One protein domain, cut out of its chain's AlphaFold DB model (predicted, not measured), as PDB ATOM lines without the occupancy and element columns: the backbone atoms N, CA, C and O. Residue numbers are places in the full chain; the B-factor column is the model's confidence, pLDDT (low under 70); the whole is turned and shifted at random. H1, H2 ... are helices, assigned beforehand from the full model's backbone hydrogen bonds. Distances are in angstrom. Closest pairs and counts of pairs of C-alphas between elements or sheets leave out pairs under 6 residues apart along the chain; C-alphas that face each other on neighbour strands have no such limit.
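Overview. This is residues 357 to 476 of the 489 residues of an uncharacterized protein of Streptomyces sp. WAC 06783 (UniProt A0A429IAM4). What shape is this? H4 and H5 lie side by side, running opposite ways; H1 meets H4 at a corner, with its residues 382 to 386 at residues 437 to 442 of H4, H2 crosses the other end of H4 at residues 445 to 449, and H3 bridges H1 and H2. What makes it up? The 120 printed residues hold five named helices, H1 to H5 in chain order; the class is all helix. It is compact, radius of gyration of the C-alphas 13.9 A, spanning 40 by 31 by 29 A.

Arrangement. What does H1, residues 371 to 386, touch? It touches H3, residues 411 to 425, at a steep tilt of 52 degrees; the closest C-alphas, of Arg 382 and Ala 424, are 4.3 A apart. What of the others? H2, residues 393 to 409, forms a hairpin with H3. H3, H4, residues 436 to 449, and H5, residues 460 to 475, form an up-and-down bundle, each running against the one before. Are the backbones complete? Every O i to N i+4 pair is within hydrogen-bond range in H1, H2, H4 and H5, and 9 of 11 in H3.

Along the chain. Where does H1 begin? C-alpha 371 is at (145.786, 142.641, 138.267). Where does H5 end? C-alpha 475 is at (132.973, 155.775, 134.472). Which is longest? H2, 24.1 A.

Size, cuts and confidence. Any cut? The printed part has no cut. Where is pLDDT under 70? At residues 367 to 369, 428 to 429, 432 and 454 to 457.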
ATOM      1  N   THR A 357     135.444 126.774 129.025       88.12
ATOM      2  CA  THR A 357     135.739 125.465 129.613       88.12
ATOM      3  C   THR A 357     134.462 124.632 129.722       88.12
ATOM      4  O   THR A 357     133.357 125.141 129.545       88.12
ATOM      5  N   GLN A 358     134.588 123.357 130.099       84.44
ATOM      6  CA  GLN A 358     133.432 122.493 130.363       84.44
ATOM      7  C   GLN A 358     132.502 123.046 131.463       84.44
ATOM      8  O   GLN A 358     131.306 122.778 131.445       84.44
ATOM      9  N   ALA A 359     133.034 123.851 132.389       82.88
ATOM     10  CA  ALA A 359     132.255 124.536 133.421       82.88
ATOM     11  C   ALA A 359     131.561 125.822 132.916       82.88
ATOM     12  O   ALA A 359     130.889 126.499 133.686       82.88
ATOM     13  N   GLY A 360     131.747 126.193 131.644       83.88
ATOM     14  CA  GLY A 360     131.202 127.415 131.048       83.88
ATOM     15  C   GLY A 360     132.041 128.675 131.288       83.88
ATOM     16  O   GLY A 360     131.640 129.755 130.867       83.88
ATOM     17  N   SER A 361     133.211 128.574 131.931       86.31
ATOM     18  CA  SER A 361     134.080 129.733 132.192       86.31
ATOM     19  C   SER A 361     134.896 130.092 130.944       86.31
ATOM     20  O   SER A 361     135.519 129.196 130.372       86.31
ATOM     21  N   PRO A 362     135.002 131.366 130.532       88.88
ATOM     22  CA  PRO A 362     135.867 131.771 129.433       88.88
ATOM     23  C   PRO A 362     137.314 131.365 129.701       88.88
ATOM     24  O   PRO A 362     137.859 131.651 130.774       88.88
ATOM     25  N   VAL A 363     137.961 130.721 128.726       87.56
ATOM     26  CA  VAL A 363     139.317 130.161 128.890       87.56
ATOM     27  C   VAL A 363     140.308 131.241 129.338       87.56
ATOM     28  O   VAL A 363     141.158 131.003 130.198       87.56
ATOM     29  N   MET A 364     140.139 132.467 128.841       85.06
ATOM     30  CA  MET A 364     140.977 133.616 129.192       85.06
ATOM     31  C   MET A 364     140.818 134.083 130.648       85.06
ATOM     32  O   MET A 364     141.777 134.602 131.218       85.06
ATOM     33  N   LEU A 365     139.658 133.863 131.276       82.62
ATOM     34  CA  LEU A 365     139.400 134.257 132.667       82.62
ATOM     35  C   LEU A 365     139.913 133.230 133.673       82.62
ATOM     36  O   LEU A 365     140.406 133.613 134.728       82.62
ATOM     37  N   THR A 366     139.899 131.939 133.324       71.50
ATOM     38  CA  THR A 366     140.395 130.862 134.210       71.50
ATOM     39  C   THR A 366     141.870 130.988 134.580       71.50
ATOM     40  O   THR A 366     142.350 130.329 135.496       71.50
ATOM     41  N   THR A 367     142.615 131.836 133.870       62.59
ATOM     42  CA  THR A 367     144.026 132.093 134.145       62.59
ATOM     43  C   THR A 367     144.280 133.520 134.647       62.59
ATOM     44  O   THR A 367     145.417 133.836 134.988       62.59
ATOM     45  N   ALA A 368     143.267 134.385 134.748       60.41
ATOM     46  CA  ALA A 368     143.403 135.812 135.059       60.41
ATOM     47  C   ALA A 368     143.299 136.115 136.567       60.41
ATOM     48  O   ALA A 368     142.422 136.855 137.004       60.41
ATOM     49  N   HIS A 369     144.197 135.537 137.368       62.62
ATOM     50  CA  HIS A 369     144.166 135.672 138.833       62.62
ATOM     51  C   HIS A 369     144.845 136.946 139.371       62.62
ATOM     52  O   HIS A 369     144.714 137.237 140.556       62.62
ATOM     53  N   ASP A 370     145.575 137.692 138.535       74.12
ATOM     54  CA  ASP A 370     146.337 138.880 138.936       74.12
ATOM     55  C   ASP A 370     145.869 140.160 138.209       74.12
ATOM     56  O   ASP A 370     145.233 140.119 137.151       74.12
ATOM     57  N   ASP A 371     146.172 141.322 138.798       75.94
ATOM     58  CA  ASP A 371     145.786 142.641 138.267       75.94
ATOM     59  C   ASP A 371     146.410 142.943 136.905       75.94
ATOM     60  O   ASP A 371     145.776 143.563 136.049       75.94
ATOM     61  N   VAL A 372     147.628 142.452 136.675       77.81
ATOM     62  CA  VAL A 372     148.365 142.643 135.421       77.81
ATOM     63  C   VAL A 372     147.618 141.987 134.259       77.81
ATOM     64  O   VAL A 372     147.437 142.600 133.206       77.81
ATOM     65  N   ARG A 373     147.117 140.764 134.449       80.25
ATOM     66  CA  ARG A 373     146.311 140.053 133.450       80.25
ATOM     67  C   ARG A 373     144.972 140.730 133.223       80.25
ATOM     68  O   ARG A 373     144.543 140.804 132.076       80.25
ATOM     69  N   ARG A 374     144.318 141.245 134.269       84.81
ATOM     70  CA  ARG A 374     143.056 141.990 134.115       84.81
ATOM     71  C   ARG A 374     143.246 143.257 133.282       84.81
ATOM     72  O   ARG A 374     142.466 143.485 132.359       84.81
ATOM     73  N   ALA A 375     144.309 144.018 133.539       86.38
ATOM     74  CA  ALA A 375     144.665 145.186 132.737       86.38
ATOM     75  C   ALA A 375     144.968 144.807 131.278       86.38
ATOM     76  O   ALA A 375     144.472 145.448 130.352       86.38
ATOM     77  N   TRP A 376     145.708 143.715 131.057       87.38
ATOM     78  CA  TRP A 376     145.965 143.201 129.711       87.38
ATOM     79  C   TRP A 376     144.668 142.810 128.985       87.38
ATOM     80  O   TRP A 376     144.466 143.223 127.845       87.38
ATOM     81  N   LEU A 377     143.749 142.089 129.638       91.31
ATOM     82  CA  LEU A 377     142.449 141.724 129.058       91.31
ATOM     83  C   LEU A 377     141.608 142.956 128.704       91.31
ATOM     84  O   LEU A 377     141.021 142.994 127.624       91.31
ATOM     85  N   ALA A 378     141.582 143.972 129.572       92.19
ATOM     86  CA  ALA A 378     140.887 145.230 129.302       92.19
ATOM     87  C   ALA A 378     141.486 145.959 128.091       92.19
ATOM     88  O   ALA A 378     140.747 146.393 127.210       92.19
ATOM     89  N   ALA A 379     142.817 146.013 127.985       89.81
ATOM     90  CA  ALA A 379     143.503 146.591 126.832       89.81
ATOM     91  C   ALA A 379     143.211 145.826 125.527       89.81
ATOM     92  O   ALA A 379     143.043 146.442 124.472       89.81
ATOM     93  N   ARG A 380     143.100 144.488 125.572       91.94
ATOM     94  CA  ARG A 380     142.716 143.682 124.398       91.94
ATOM     95  C   ARG A 380     141.276 143.948 123.971       91.94
ATOM     96  O   ARG A 380     141.049 144.213 122.793       91.94
ATOM     97  N   TRP A 381     140.326 143.953 124.909       94.56
ATOM     98  CA  TRP A 381     138.939 144.336 124.628       94.56
ATOM     99  C   TRP A 381     138.838 145.764 124.081       94.56
ATOM    100  O   TRP A 381     138.108 145.992 123.122       94.56
ATOM    101  N   ARG A 382     139.624 146.709 124.611       92.75
ATOM    102  CA  ARG A 382     139.690 148.081 124.090       92.75
ATOM    103  C   ARG A 382     140.090 148.111 122.617       92.75
ATOM    104  O   ARG A 382     139.434 148.787 121.833       92.75
ATOM    105  N   GLY A 383     141.129 147.360 122.243       90.12
ATOM    106  CA  GLY A 383     141.559 147.224 120.848       90.12
ATOM    107  C   GLY A 383     140.458 146.671 119.940       90.12
ATOM    108  O   GLY A 383     140.214 147.230 118.874       90.12
ATOM    109  N   LEU A 384     139.725 145.645 120.395       93.12
ATOM    110  CA  LEU A 384     138.588 145.093 119.646       93.12
ATOM    111  C   LEU A 384     137.463 146.108 119.425       93.12
ATOM    112  O   LEU A 384     136.893 146.150 118.341       93.12
ATOM    113  N   LEU A 385     137.129 146.908 120.442       93.31
ATOM    114  CA  LEU A 385     136.077 147.924 120.329       93.31
ATOM    115  C   LEU A 385     136.479 149.050 119.365       93.31
ATOM    116  O   LEU A 385     135.626 149.574 118.649       93.31
ATOM    117  N   LEU A 386     137.769 149.402 119.332       89.94
ATOM    118  CA  LEU A 386     138.317 150.408 118.418       89.94
ATOM    119  C   LEU A 386     138.328 149.933 116.961       89.94
ATOM    120  O   LEU A 386     137.927 150.687 116.085       89.94
ATOM    121  N   ASP A 387     138.749 148.692 116.708       89.62
ATOM    122  CA  ASP A 387     138.870 148.117 115.360       89.62
ATOM    123  C   ASP A 387     137.672 147.221 114.973       89.62
ATOM    124  O   ASP A 387     137.797 146.335 114.126       89.62
ATOM    125  N   HIS A 388     136.506 147.409 115.603       88.94
ATOM    126  CA  HIS A 388     135.335 146.535 115.433       88.94
ATOM    127  C   HIS A 388     134.842 146.423 113.979       88.94
ATOM    128  O   HIS A 388     134.294 145.393 113.597       88.94
ATOM    129  N   ASP A 389     135.059 147.458 113.168       88.31
ATOM    130  CA  ASP A 389     134.708 147.538 111.747       88.31
ATOM    131  C   ASP A 389     135.534 146.585 110.865       88.31
ATOM    132  O   ASP A 389     135.100 146.193 109.783       88.31
ATOM    133  N   LYS A 390     136.720 146.187 111.335       85.94
ATOM    134  CA  LYS A 390     137.659 145.297 110.632       85.94
ATOM    135  C   LYS A 390     137.540 143.840 111.070       85.94
ATOM    136  O   LYS A 390     138.299 143.001 110.583       85.94
ATOM    137  N   LEU A 391     136.651 143.543 112.013       87.75
ATOM    138  CA  LEU A 391     136.547 142.243 112.667       87.75
ATOM    139  C   LEU A 391     135.235 141.540 112.284       87.75
ATOM    140  O   LEU A 391     134.230 142.213 112.064       87.75
ATOM    141  N   PRO A 392     135.196 140.194 112.233       87.00
ATOM    142  CA  PRO A 392     133.975 139.451 111.940       87.00
ATOM    143  C   PRO A 392     132.908 139.700 113.025       87.00
ATOM    144  O   PRO A 392     133.105 139.265 114.168       87.00
ATOM    145  N   PRO A 393     131.758 140.332 112.706       88.75
ATOM    146  CA  PRO A 393     130.751 140.669 113.715       88.75
ATOM    147  C   PRO A 393     130.211 139.464 114.505       88.75
ATOM    148  O   PRO A 393     130.112 139.576 115.729       88.75
ATOM    149  N   PRO A 394     129.932 138.294 113.880       92.19
ATOM    150  CA  PRO A 394     129.459 137.121 114.618       92.19
ATOM    151  C   PRO A 394     130.450 136.641 115.682       92.19
ATOM    152  O   PRO A 394     130.043 136.263 116.776       92.19
ATOM    153  N   LEU A 395     131.755 136.702 115.394       90.25
ATOM    154  CA  LEU A 395     132.787 136.244 116.325       90.25
ATOM    155  C   LEU A 395     132.938 137.204 117.515       90.25
ATOM    156  O   LEU A 395     133.081 136.759 118.652       90.25
ATOM    157  N   LEU A 396     132.853 138.517 117.275       93.94
ATOM    158  CA  LEU A 396     132.862 139.526 118.340       93.94
ATOM    159  C   LEU A 396     131.638 139.391 119.261       93.94
ATOM    160  O   LEU A 396     131.779 139.442 120.484       93.94
ATOM    161  N   GLN A 397     130.454 139.158 118.687       94.56
ATOM    162  CA  GLN A 397     129.231 138.891 119.448       94.56
ATOM    163  C   GLN A 397     129.339 137.599 120.262       94.56
ATOM    164  O   GLN A 397     129.010 137.597 121.448       94.56
ATOM    165  N   GLN A 398     129.850 136.520 119.663       94.44
ATOM    166  CA  GLN A 398     130.055 135.242 120.342       94.44
ATOM    167  C   GLN A 398     131.030 135.372 121.521       94.44
ATOM    168  O   GLN A 398     130.760 134.846 122.601       94.44
ATOM    169  N   ALA A 399     132.130 136.110 121.342       95.31
ATOM    170  CA  ALA A 399     133.090 136.385 122.405       95.31
ATOM    171  C   ALA A 399     132.453 137.144 123.577       95.31
ATOM    172  O   ALA A 399     132.623 136.741 124.729       95.31
ATOM    173  N   LEU A 400     131.685 138.207 123.305       96.44
ATOM    174  CA  LEU A 400     131.009 138.953 124.369       96.44
ATOM    175  C   LEU A 400     129.965 138.083 125.076       96.44
ATOM    176  O   LEU A 400     129.929 138.046 126.307       96.44
ATOM    177  N   ALA A 401     129.149 137.355 124.314       95.50
ATOM    178  CA  ALA A 401     128.119 136.481 124.858       95.50
ATOM    179  C   ALA A 401     128.714 135.413 125.787       95.50
ATOM    180  O   ALA A 401     128.182 135.193 126.871       95.50
ATOM    181  N   ALA A 402     129.845 134.801 125.419       95.06
ATOM    182  CA  ALA A 402     130.535 133.827 126.266       95.06
ATOM    183  C   ALA A 402     130.920 134.416 127.636       95.06
ATOM    184  O   ALA A 402     130.729 133.774 128.669       95.06
ATOM    185  N   TRP A 403     131.415 135.655 127.664       96.12
ATOM    186  CA  TRP A 403     131.818 136.329 128.902       96.12
ATOM    187  C   TRP A 403     130.626 136.762 129.751       96.12
ATOM    188  O   TRP A 403     130.636 136.573 130.967       96.12
ATOM    189  N   MET A 404     129.586 137.307 129.121       96.31
ATOM    190  CA  MET A 404     128.385 137.758 129.822       96.31
ATOM    191  C   MET A 404     127.571 136.578 130.375       96.31
ATOM    192  O   MET A 404     127.140 136.617 131.525       96.31
ATOM    193  N   ASN A 405     127.443 135.483 129.619       94.75
ATOM    194  CA  ASN A 405     126.795 134.253 130.092       94.75
ATOM    195  C   ASN A 405     127.551 133.622 131.270       94.75
ATOM    196  O   ASN A 405     126.934 133.085 132.192       94.75
ATOM    197  N   ALA A 406     128.881 133.712 131.271       93.25
ATOM    198  CA  ALA A 406     129.686 133.260 132.395       93.25
ATOM    199  C   ALA A 406     129.508 134.148 133.629       93.25
ATOM    200  O   ALA A 406     129.389 133.628 134.729       93.25
ATOM    201  N   ALA A 407     129.411 135.469 133.464       93.69
ATOM    202  CA  ALA A 407     129.123 136.387 134.566       93.69
ATOM    203  C   ALA A 407     127.743 136.153 135.217       93.69
ATOM    204  O   ALA A 407     127.565 136.494 136.387       93.69
ATOM    205  N   ILE A 408     126.789 135.573 134.481       93.44
ATOM    206  CA  ILE A 408     125.506 135.092 135.016       93.44
ATOM    207  C   ILE A 408     125.693 133.761 135.747       93.44
ATOM    208  O   ILE A 408     125.333 133.621 136.910       93.44
ATOM    209  N   SER A 409     126.286 132.782 135.063       92.06
ATOM    210  CA  SER A 409     126.351 131.401 135.554       92.06
ATOM    211  C   SER A 409     127.340 131.213 136.712       92.06
ATOM    212  O   SER A 409     127.258 130.220 137.431       92.06
ATOM    213  N   GLN A 410     128.294 132.136 136.873       90.75
ATOM    214  CA  GLN A 410     129.409 132.072 137.824       90.75
ATOM    215  C   GLN A 410     129.568 133.422 138.548       90.75
ATOM    216  O   GLN A 410     130.281 134.316 138.066       90.75
ATOM    217  N   PRO A 411     128.909 133.605 139.711       88.56
ATOM    218  CA  PRO A 411     128.907 134.866 140.457       88.56
ATOM    219  C   PRO A 411     130.305 135.403 140.803       88.56
ATOM    220  O   PRO A 411     130.511 136.616 140.855       88.56
ATOM    221  N   GLU A 412     131.282 134.519 141.000       88.94
ATOM    222  CA  GLU A 412     132.677 134.848 141.287       88.94
ATOM    223  C   GLU A 412     133.390 135.560 140.126       88.94
ATOM    224  O   GLU A 412     134.287 136.375 140.357       88.94
ATOM    225  N   LEU A 413     132.976 135.309 138.878       89.00
ATOM    226  CA  LEU A 413     133.553 135.949 137.694       89.00
ATOM    227  C   LEU A 413     132.870 137.273 137.346       89.00
ATOM    228  O   LEU A 413     133.476 138.106 136.667       89.00
ATOM    229  N   ARG A 414     131.641 137.497 137.831       91.69
ATOM    230  CA  ARG A 414     130.796 138.645 137.471       91.69
ATOM    231  C   ARG A 414     131.519 139.980 137.614       91.69
ATOM    232  O   ARG A 414     131.612 140.739 136.652       91.69
ATOM    233  N   ASN A 415     132.079 140.248 138.791       90.56
ATOM    234  CA  ASN A 415     132.761 141.517 139.061       90.56
ATOM    235  C   ASN A 415     133.995 141.708 138.173       90.56
ATOM    236  O   ASN A 415     134.250 142.816 137.707       90.56
ATOM    237  N   SER A 416     134.740 140.634 137.903       90.75
ATOM    238  CA  SER A 416     135.921 140.686 137.040       90.75
ATOM    239  C   SER A 416     135.549 140.967 135.584       90.75
ATOM    240  O   SER A 416     136.181 141.815 134.961       90.75
ATOM    241  N   VAL A 417     134.510 140.314 135.052       93.38
ATOM    242  CA  VAL A 417     134.014 140.552 133.685       93.38
ATOM    243  C   VAL A 417     133.552 141.996 133.521       93.38
ATOM    244  O   VAL A 417     134.007 142.682 132.606       93.38
ATOM    245  N   LEU A 418     132.700 142.474 134.434       94.19
ATOM    246  CA  LEU A 418     132.189 143.844 134.401       94.19
ATOM    247  C   LEU A 418     133.328 144.865 134.488       94.19
ATOM    248  O   LEU A 418     133.372 145.795 133.688       94.19
ATOM    249  N   ALA A 419     134.285 144.659 135.399       92.00
ATOM    250  CA  ALA A 419     135.436 145.544 135.535       92.00
ATOM    251  C   ALA A 419     136.297 145.565 134.264       92.00
ATOM    252  O   ALA A 419     136.673 146.644 133.817       92.00
ATOM    253  N   ILE A 420     136.591 144.410 133.655       94.25
ATOM    254  CA  ILE A 420     137.397 144.335 132.426       94.25
ATOM    255  C   ILE A 420     136.713 145.082 131.274       94.25
ATOM    256  O   ILE A 420     137.361 145.886 130.606       94.25
ATOM    257  N   LEU A 421     135.415 144.849 131.053       95.38
ATOM    258  CA  LEU A 421     134.662 145.504 129.978       95.38
ATOM    259  C   LEU A 421     134.483 147.006 130.231       95.38
ATOM    260  O   LEU A 421     134.587 147.798 129.296       95.38
ATOM    261  N   GLN A 422     134.287 147.417 131.486       94.06
ATOM    262  CA  GLN A 422     134.251 148.830 131.858       94.06
ATOM    263  C   GLN A 422     135.585 149.516 131.548       94.06
ATOM    264  O   GLN A 422     135.595 150.539 130.866       94.06
ATOM    265  N   HIS A 423     136.704 148.922 131.979       92.19
ATOM    266  CA  HIS A 423     138.038 149.456 131.699       92.19
ATOM    267  C   HIS A 423     138.351 149.446 130.202       92.19
ATOM    268  O   HIS A 423     139.055 150.328 129.719       92.19
ATOM    269  N   ALA A 424     137.822 148.489 129.436       93.25
ATOM    270  CA  ALA A 424     137.993 148.460 127.989       93.25
ATOM    271  C   ALA A 424     137.385 149.694 127.298       93.25
ATOM    272  O   ALA A 424     137.955 150.181 126.321       93.25
ATOM    273  N   VAL A 425     136.272 150.229 127.811       92.44
ATOM    274  CA  VAL A 425     135.662 151.463 127.289       92.44
ATOM    275  C   VAL A 425     136.339 152.706 127.861       92.44
ATOM    276  O   VAL A 425     136.761 153.557 127.074       92.44
ATOM    277  N   TYR A 426     136.461 152.784 129.191       89.00
ATOM    278  CA  TYR A 426     137.013 153.928 129.916       89.00
ATOM    279  C   TYR A 426     138.137 153.490 130.847       89.00
ATOM    280  O   TYR A 426     137.901 152.809 131.845       89.00
ATOM    281  N   GLU A 427     139.358 153.920 130.558       81.56
ATOM    282  CA  GLU A 427     140.497 153.752 131.450       81.56
ATOM    283  C   GLU A 427     140.759 155.038 132.227       81.56
ATOM    284  O   GLU A 427     141.265 156.001 131.649       81.56
ATOM    285  N   PRO A 428     140.488 155.067 133.545       69.50
ATOM    286  CA  PRO A 428     140.548 156.303 134.329       69.50
ATOM    287  C   PRO A 428     141.919 156.995 134.325       69.50
ATOM    288  O   PRO A 428     142.020 158.174 134.644       69.50
ATOM    289  N   GLN A 429     142.985 156.253 134.017       66.75
ATOM    290  CA  GLN A 429     144.361 156.751 134.027       66.75
ATOM    291  C   GLN A 429     144.783 157.389 132.696       66.75
ATOM    292  O   GLN A 429     145.748 158.151 132.682       66.75
ATOM    293  N   THR A 430     144.106 157.074 131.587       70.81
ATOM    294  CA  THR A 430     144.539 157.461 130.231       70.81
ATOM    295  C   THR A 430     143.465 158.212 129.446       70.81
ATOM    296  O   THR A 430     143.805 159.094 128.656       70.81
ATOM    297  N   ASP A 431     142.181 157.942 129.685       77.56
ATOM    298  CA  ASP A 431     141.079 158.606 128.991       77.56
ATOM    299  C   ASP A 431     140.678 159.907 129.710       77.56
ATOM    300  O   ASP A 431     140.025 159.898 130.750       77.56
ATOM    301  N   ALA A 432     141.042 161.050 129.123       68.81
ATOM    302  CA  ALA A 432     140.635 162.377 129.603       68.81
ATOM    303  C   ALA A 432     139.336 162.897 128.950       68.81
ATOM    304  O   ALA A 432     138.835 163.955 129.327       68.81
ATOM    305  N   VAL A 433     138.816 162.194 127.936       74.62
ATOM    306  CA  VAL A 433     137.685 162.625 127.098       74.62
ATOM    307  C   VAL A 433     136.744 161.447 126.838       74.62
ATOM    308  O   VAL A 433     137.167 160.292 126.819       74.62
ATOM    309  N   TYR A 434     135.463 161.748 126.621       76.44
ATOM    310  CA  TYR A 434     134.435 160.778 126.254       76.44
ATOM    311  C   TYR A 434     134.802 159.981 124.986       76.44
ATOM    312  O   TYR A 434     134.958 160.543 123.902       76.44
ATOM    313  N   ALA A 435     134.889 158.655 125.115       81.12
ATOM    314  CA  ALA A 435     135.172 157.722 124.026       81.12
ATOM    315  C   ALA A 435     133.880 157.156 123.404       81.12
ATOM    316  O   ALA A 435     133.538 155.986 123.602       81.12
ATOM    317  N   ALA A 436     133.170 158.007 122.654       83.62
ATOM    318  CA  ALA A 436     131.853 157.712 122.080       83.62
ATOM    319  C   ALA A 436     131.795 156.379 121.322       83.62
ATOM    320  O   ALA A 436     130.906 155.568 121.577       83.62
ATOM    321  N   ASP A 437     132.765 156.129 120.442       87.62
ATOM    322  CA  ASP A 437     132.748 154.961 119.559       87.62
ATOM    323  C   ASP A 437     132.825 153.652 120.349       87.62
ATOM    324  O   ASP A 437     132.017 152.751 120.141       87.62
ATOM    325  N   ARG A 438     133.730 153.561 121.334       92.44
ATOM    326  CA  ARG A 438     133.870 152.354 122.167       92.44
ATOM    327  C   ARG A 438     132.611 152.085 122.986       92.44
ATOM    328  O   ARG A 438     132.177 150.936 123.079       92.44
ATOM    329  N   TYR A 439     132.029 153.136 123.566       93.06
ATOM    330  CA  TYR A 439     130.793 153.035 124.339       93.06
ATOM    331  C   TYR A 439     129.626 152.559 123.464       93.06
ATOM    332  O   TYR A 439     128.895 151.646 123.859       93.06
ATOM    333  N   LEU A 440     129.465 153.138 122.270       93.00
ATOM    334  CA  LEU A 440     128.405 152.775 121.329       93.00
ATOM    335  C   LEU A 440     128.570 151.339 120.824       93.00
ATOM    336  O   LEU A 440     127.602 150.578 120.859       93.00
ATOM    337  N   THR A 441     129.784 150.931 120.443       94.56
ATOM    338  CA  THR A 441     130.065 149.555 120.010       94.56
ATOM    339  C   THR A 441     129.734 148.552 121.110       94.56
ATOM    340  O   THR A 441     128.993 147.600 120.859       94.56
ATOM    341  N   LEU A 442     130.217 148.759 122.343       96.06
ATOM    342  CA  LEU A 442     129.910 147.837 123.441       96.06
ATOM    343  C   LEU A 442     128.408 147.821 123.751       96.06
ATOM    344  O   LEU A 442     127.845 146.749 123.958       96.06
ATOM    345  N   SER A 443     127.741 148.977 123.715       95.38
ATOM    346  CA  SER A 443     126.289 149.066 123.901       95.38
ATOM    347  C   SER A 443     125.530 148.256 122.848       95.38
ATOM    348  O   SER A 443     124.645 147.480 123.199       95.38
ATOM    349  N   HIS A 444     125.892 148.374 121.568       94.81
ATOM    350  CA  HIS A 444     125.277 147.591 120.495       94.81
ATOM    351  C   HIS A 444     125.471 146.086 120.693       94.81
ATOM    352  O   HIS A 444     124.515 145.326 120.550       94.81
ATOM    353  N   LEU A 445     126.677 145.648 121.066       96.06
ATOM    354  CA  LEU A 445     126.941 144.233 121.334       96.06
ATOM    355  C   LEU A 445     126.133 143.719 122.538       96.06
ATOM    356  O   LEU A 445     125.606 142.611 122.505       96.06
ATOM    357  N   LEU A 446     125.992 144.540 123.580       96.44
ATOM    358  CA  LEU A 446     125.205 144.230 124.770       96.44
ATOM    359  C   LEU A 446     123.704 144.103 124.469       96.44
ATOM    360  O   LEU A 446     123.062 143.185 124.977       96.44
ATOM    361  N   PHE A 447     123.151 144.970 123.617       95.69
ATOM    362  CA  PHE A 447     121.763 144.854 123.156       95.69
ATOM    363  C   PHE A 447     121.546 143.699 122.174       95.69
ATOM    364  O   PHE A 447     120.461 143.124 122.158       95.69
ATOM    365  N   ALA A 448     122.561 143.331 121.387       93.69
ATOM    366  CA  ALA A 448     122.510 142.130 120.554       93.69
ATOM    367  C   ALA A 448     122.504 140.847 121.406       93.69
ATOM    368  O   ALA A 448     121.811 139.892 121.069       93.69
ATOM    369  N   TRP A 449     123.247 140.833 122.518       95.50
ATOM    370  CA  TRP A 449     123.279 139.710 123.459       95.50
ATOM    371  C   TRP A 449     121.992 139.592 124.288       95.50
ATOM    372  O   TRP A 449     121.428 138.506 124.397       95.50
ATOM    373  N   ALA A 450     121.509 140.703 124.849       93.62
ATOM    374  CA  ALA A 450     120.279 140.762 125.628       93.62
ATOM    375  C   ALA A 450     119.384 141.888 125.079       93.62
ATOM    376  O   ALA A 450     119.561 143.046 125.468       93.62
ATOM    377  N   PRO A 451     118.437 141.601 124.167       89.94
ATOM    378  CA  PRO A 451     117.514 142.608 123.647       89.94
ATOM    379  C   PRO A 451     116.489 143.036 124.710       89.94
ATOM    380  O   PRO A 451     116.219 142.312 125.666       89.94
ATOM    381  N   VAL A 452     115.912 144.233 124.566       84.38
ATOM    382  CA  VAL A 452     114.861 144.725 125.478       84.38
ATOM    383  C   VAL A 452     113.560 143.976 125.201       84.38
ATOM    384  O   VAL A 452     113.022 144.071 124.098       84.38
ATOM    385  N   GLN A 453     113.031 143.265 126.197       77.81
ATOM    386  CA  GLN A 453     111.730 142.606 126.099       77.81
ATOM    387  C   GLN A 453     110.668 143.447 126.813       77.81
ATOM    388  O   GLN A 453     110.772 143.738 127.998       77.81
ATOM    389  N   SER A 454     109.624 143.863 126.095       62.25
ATOM    390  CA  SER A 454     108.644 144.830 126.615       62.25
ATOM    391  C   SER A 454     107.592 144.240 127.568       62.25
ATOM    392  O   SER A 454     106.770 144.993 128.083       62.25
ATOM    393  N   LEU A 455     107.554 142.914 127.768       58.66
ATOM    394  CA  LEU A 455     106.380 142.216 128.322       58.66
ATOM    395  C   LEU A 455     106.664 141.267 129.504       58.66
ATOM    396  O   LEU A 455     105.728 140.640 130.002       58.66
ATOM    397  N   HIS A 456     107.902 141.166 129.995       58.47
ATOM    398  CA  HIS A 456     108.275 140.223 131.060       58.47
ATOM    399  C   HIS A 456     109.083 140.896 132.185       58.47
ATOM    400  O   HIS A 456     109.719 141.922 131.938       58.47
ATOM    401  N   PRO A 457     109.051 140.369 133.432       65.44
ATOM    402  CA  PRO A 457     109.965 140.818 134.483       65.44
ATOM    403  C   PRO A 457     111.409 140.714 133.982       65.44
ATOM    404  O   PRO A 457     111.743 139.734 133.315       65.44
ATOM    405  N   GLN A 458     112.228 141.731 134.284       73.31
ATOM    406  CA  GLN A 458     113.591 141.857 133.757       73.31
ATOM    407  C   GLN A 458     114.354 140.543 133.918       73.31
ATOM    408  O   GLN A 458     114.577 140.072 135.037       73.31
ATOM    409  N   SER A 459     114.731 139.948 132.788       85.25
ATOM    410  CA  SER A 459     115.531 138.731 132.779       85.25
ATOM    411  C   SER A 459     116.925 139.016 133.355       85.25
ATOM    412  O   SER A 459     117.435 140.133 133.268       85.25
ATOM    413  N   GLU A 460     117.570 138.016 133.959       89.44
ATOM    414  CA  GLU A 460     118.919 138.182 134.521       89.44
ATOM    415  C   GLU A 460     119.951 138.742 133.508       89.44
ATOM    416  O   GLU A 460     120.727 139.626 133.891       89.44
ATOM    417  N   PRO A 461     119.927 138.355 132.210       92.19
ATOM    418  CA  PRO A 461     120.720 139.013 131.172       92.19
ATOM    419  C   PRO A 461     120.448 140.514 131.013       92.19
ATOM    420  O   PRO A 461     121.392 141.294 130.890       92.19
ATOM    421  N   GLU A 462     119.183 140.946 131.057       91.81
ATOM    422  CA  GLU A 462     118.816 142.366 130.966       91.81
ATOM    423  C   GLU A 462     119.315 143.159 132.175       91.81
ATOM    424  O   GLU A 462     119.874 144.242 132.010       91.81
ATOM    425  N   VAL A 463     119.190 142.597 133.381       92.19
ATOM    426  CA  VAL A 463     119.698 143.230 134.607       92.19
ATOM    427  C   VAL A 463     121.215 143.412 134.534       92.19
ATOM    428  O   VAL A 463     121.729 144.479 134.870       92.19
ATOM    429  N   LEU A 464     121.949 142.391 134.079       94.06
ATOM    430  CA  LEU A 464     123.406 142.464 133.961       94.06
ATOM    431  C   LEU A 464     123.851 143.447 132.865       94.06
ATOM    432  O   LEU A 464     124.804 144.203 133.071       94.06
ATOM    433  N   ARG A 465     123.146 143.472 131.726       95.62
ATOM    434  CA  ARG A 465     123.333 144.463 130.657       95.62
ATOM    435  C   ARG A 465     123.189 145.883 131.203       95.62
ATOM    436  O   ARG A 465     124.085 146.706 131.025       95.62
ATOM    437  N   ASP A 466     122.077 146.156 131.879       93.12
ATOM    438  CA  ASP A 466     121.749 147.488 132.390       93.12
ATOM    439  C   ASP A 466     122.721 147.914 133.497       93.12
ATOM    440  O   ASP A 466     123.144 149.071 133.537       93.12
ATOM    441  N   GLN A 467     123.162 146.970 134.337       94.06
ATOM    442  CA  GLN A 467     124.213 147.198 135.329       94.06
ATOM    443  C   GLN A 467     125.529 147.645 134.674       94.06
ATOM    444  O   GLN A 467     126.144 148.603 135.144       94.06
ATOM    445  N   LEU A 468     125.961 146.982 133.594       95.19
ATOM    446  CA  LEU A 468     127.183 147.361 132.881       95.19
ATOM    447  C   LEU A 468     127.033 148.729 132.202       95.19
ATOM    448  O   LEU A 468     127.918 149.567 132.331       95.19
ATOM    449  N   LEU A 469     125.904 148.996 131.540       94.06
ATOM    450  CA  LEU A 469     125.639 150.299 130.916       94.06
ATOM    451  C   LEU A 469     125.627 151.443 131.941       94.06
ATOM    452  O   LEU A 469     126.165 152.518 131.672       94.06
ATOM    453  N   LEU A 470     125.057 151.220 133.129       92.31
ATOM    454  CA  LEU A 470     125.092 152.185 134.227       92.31
ATOM    455  C   LEU A 470     126.529 152.414 134.723       92.31
ATOM    456  O   LEU A 470     126.947 153.560 134.884       92.31
ATOM    457  N   ALA A 471     127.298 151.338 134.919       91.00
ATOM    458  CA  ALA A 471     128.698 151.427 135.330       91.00
ATOM    459  C   ALA A 471     129.545 152.205 134.309       91.00
ATOM    460  O   ALA A 471     130.357 153.041 134.697       91.00
ATOM    461  N   LEU A 472     129.308 151.997 133.011       91.56
ATOM    462  CA  LEU A 472     129.957 152.747 131.935       91.56
ATOM    463  C   LEU A 472     129.622 154.242 131.988       91.56
ATOM    464  O   LEU A 472     130.527 155.061 131.890       91.56
ATOM    465  N   ARG A 473     128.353 154.610 132.209       87.56
ATOM    466  CA  ARG A 473     127.952 156.023 132.359       87.56
ATOM    467  C   ARG A 473     128.586 156.692 133.575       87.56
ATOM    468  O   ARG A 473     128.889 157.874 133.523       87.56
ATOM    469  N   HIS A 474     128.771 155.962 134.673       86.94
ATOM    470  CA  HIS A 474     129.461 156.486 135.854       86.94
ATOM    471  C   HIS A 474     130.977 156.592 135.670       86.94
ATOM    472  O   HIS A 474     131.606 157.416 136.326       86.94
ATOM    473  N   ALA A 475     131.554 155.759 134.805       85.56
ATOM    474  CA  ALA A 475     132.973 155.775 134.472       85.56
ATOM    475  C   ALA A 475     133.342 156.815 133.404       85.56
ATOM    476  O   ALA A 475     134.527 157.046 133.175       85.56
ATOM    477  N   ASP A 476     132.348 157.421 132.752       83.31
ATOM    478  CA  ASP A 476     132.547 158.468 131.760       83.31
ATOM    479  C   ASP A 476     133.316 159.652 132.385       83.31
ATOM    480  O   ASP A 476     132.829 160.258 133.345       83.31
TER     481      ASP A 476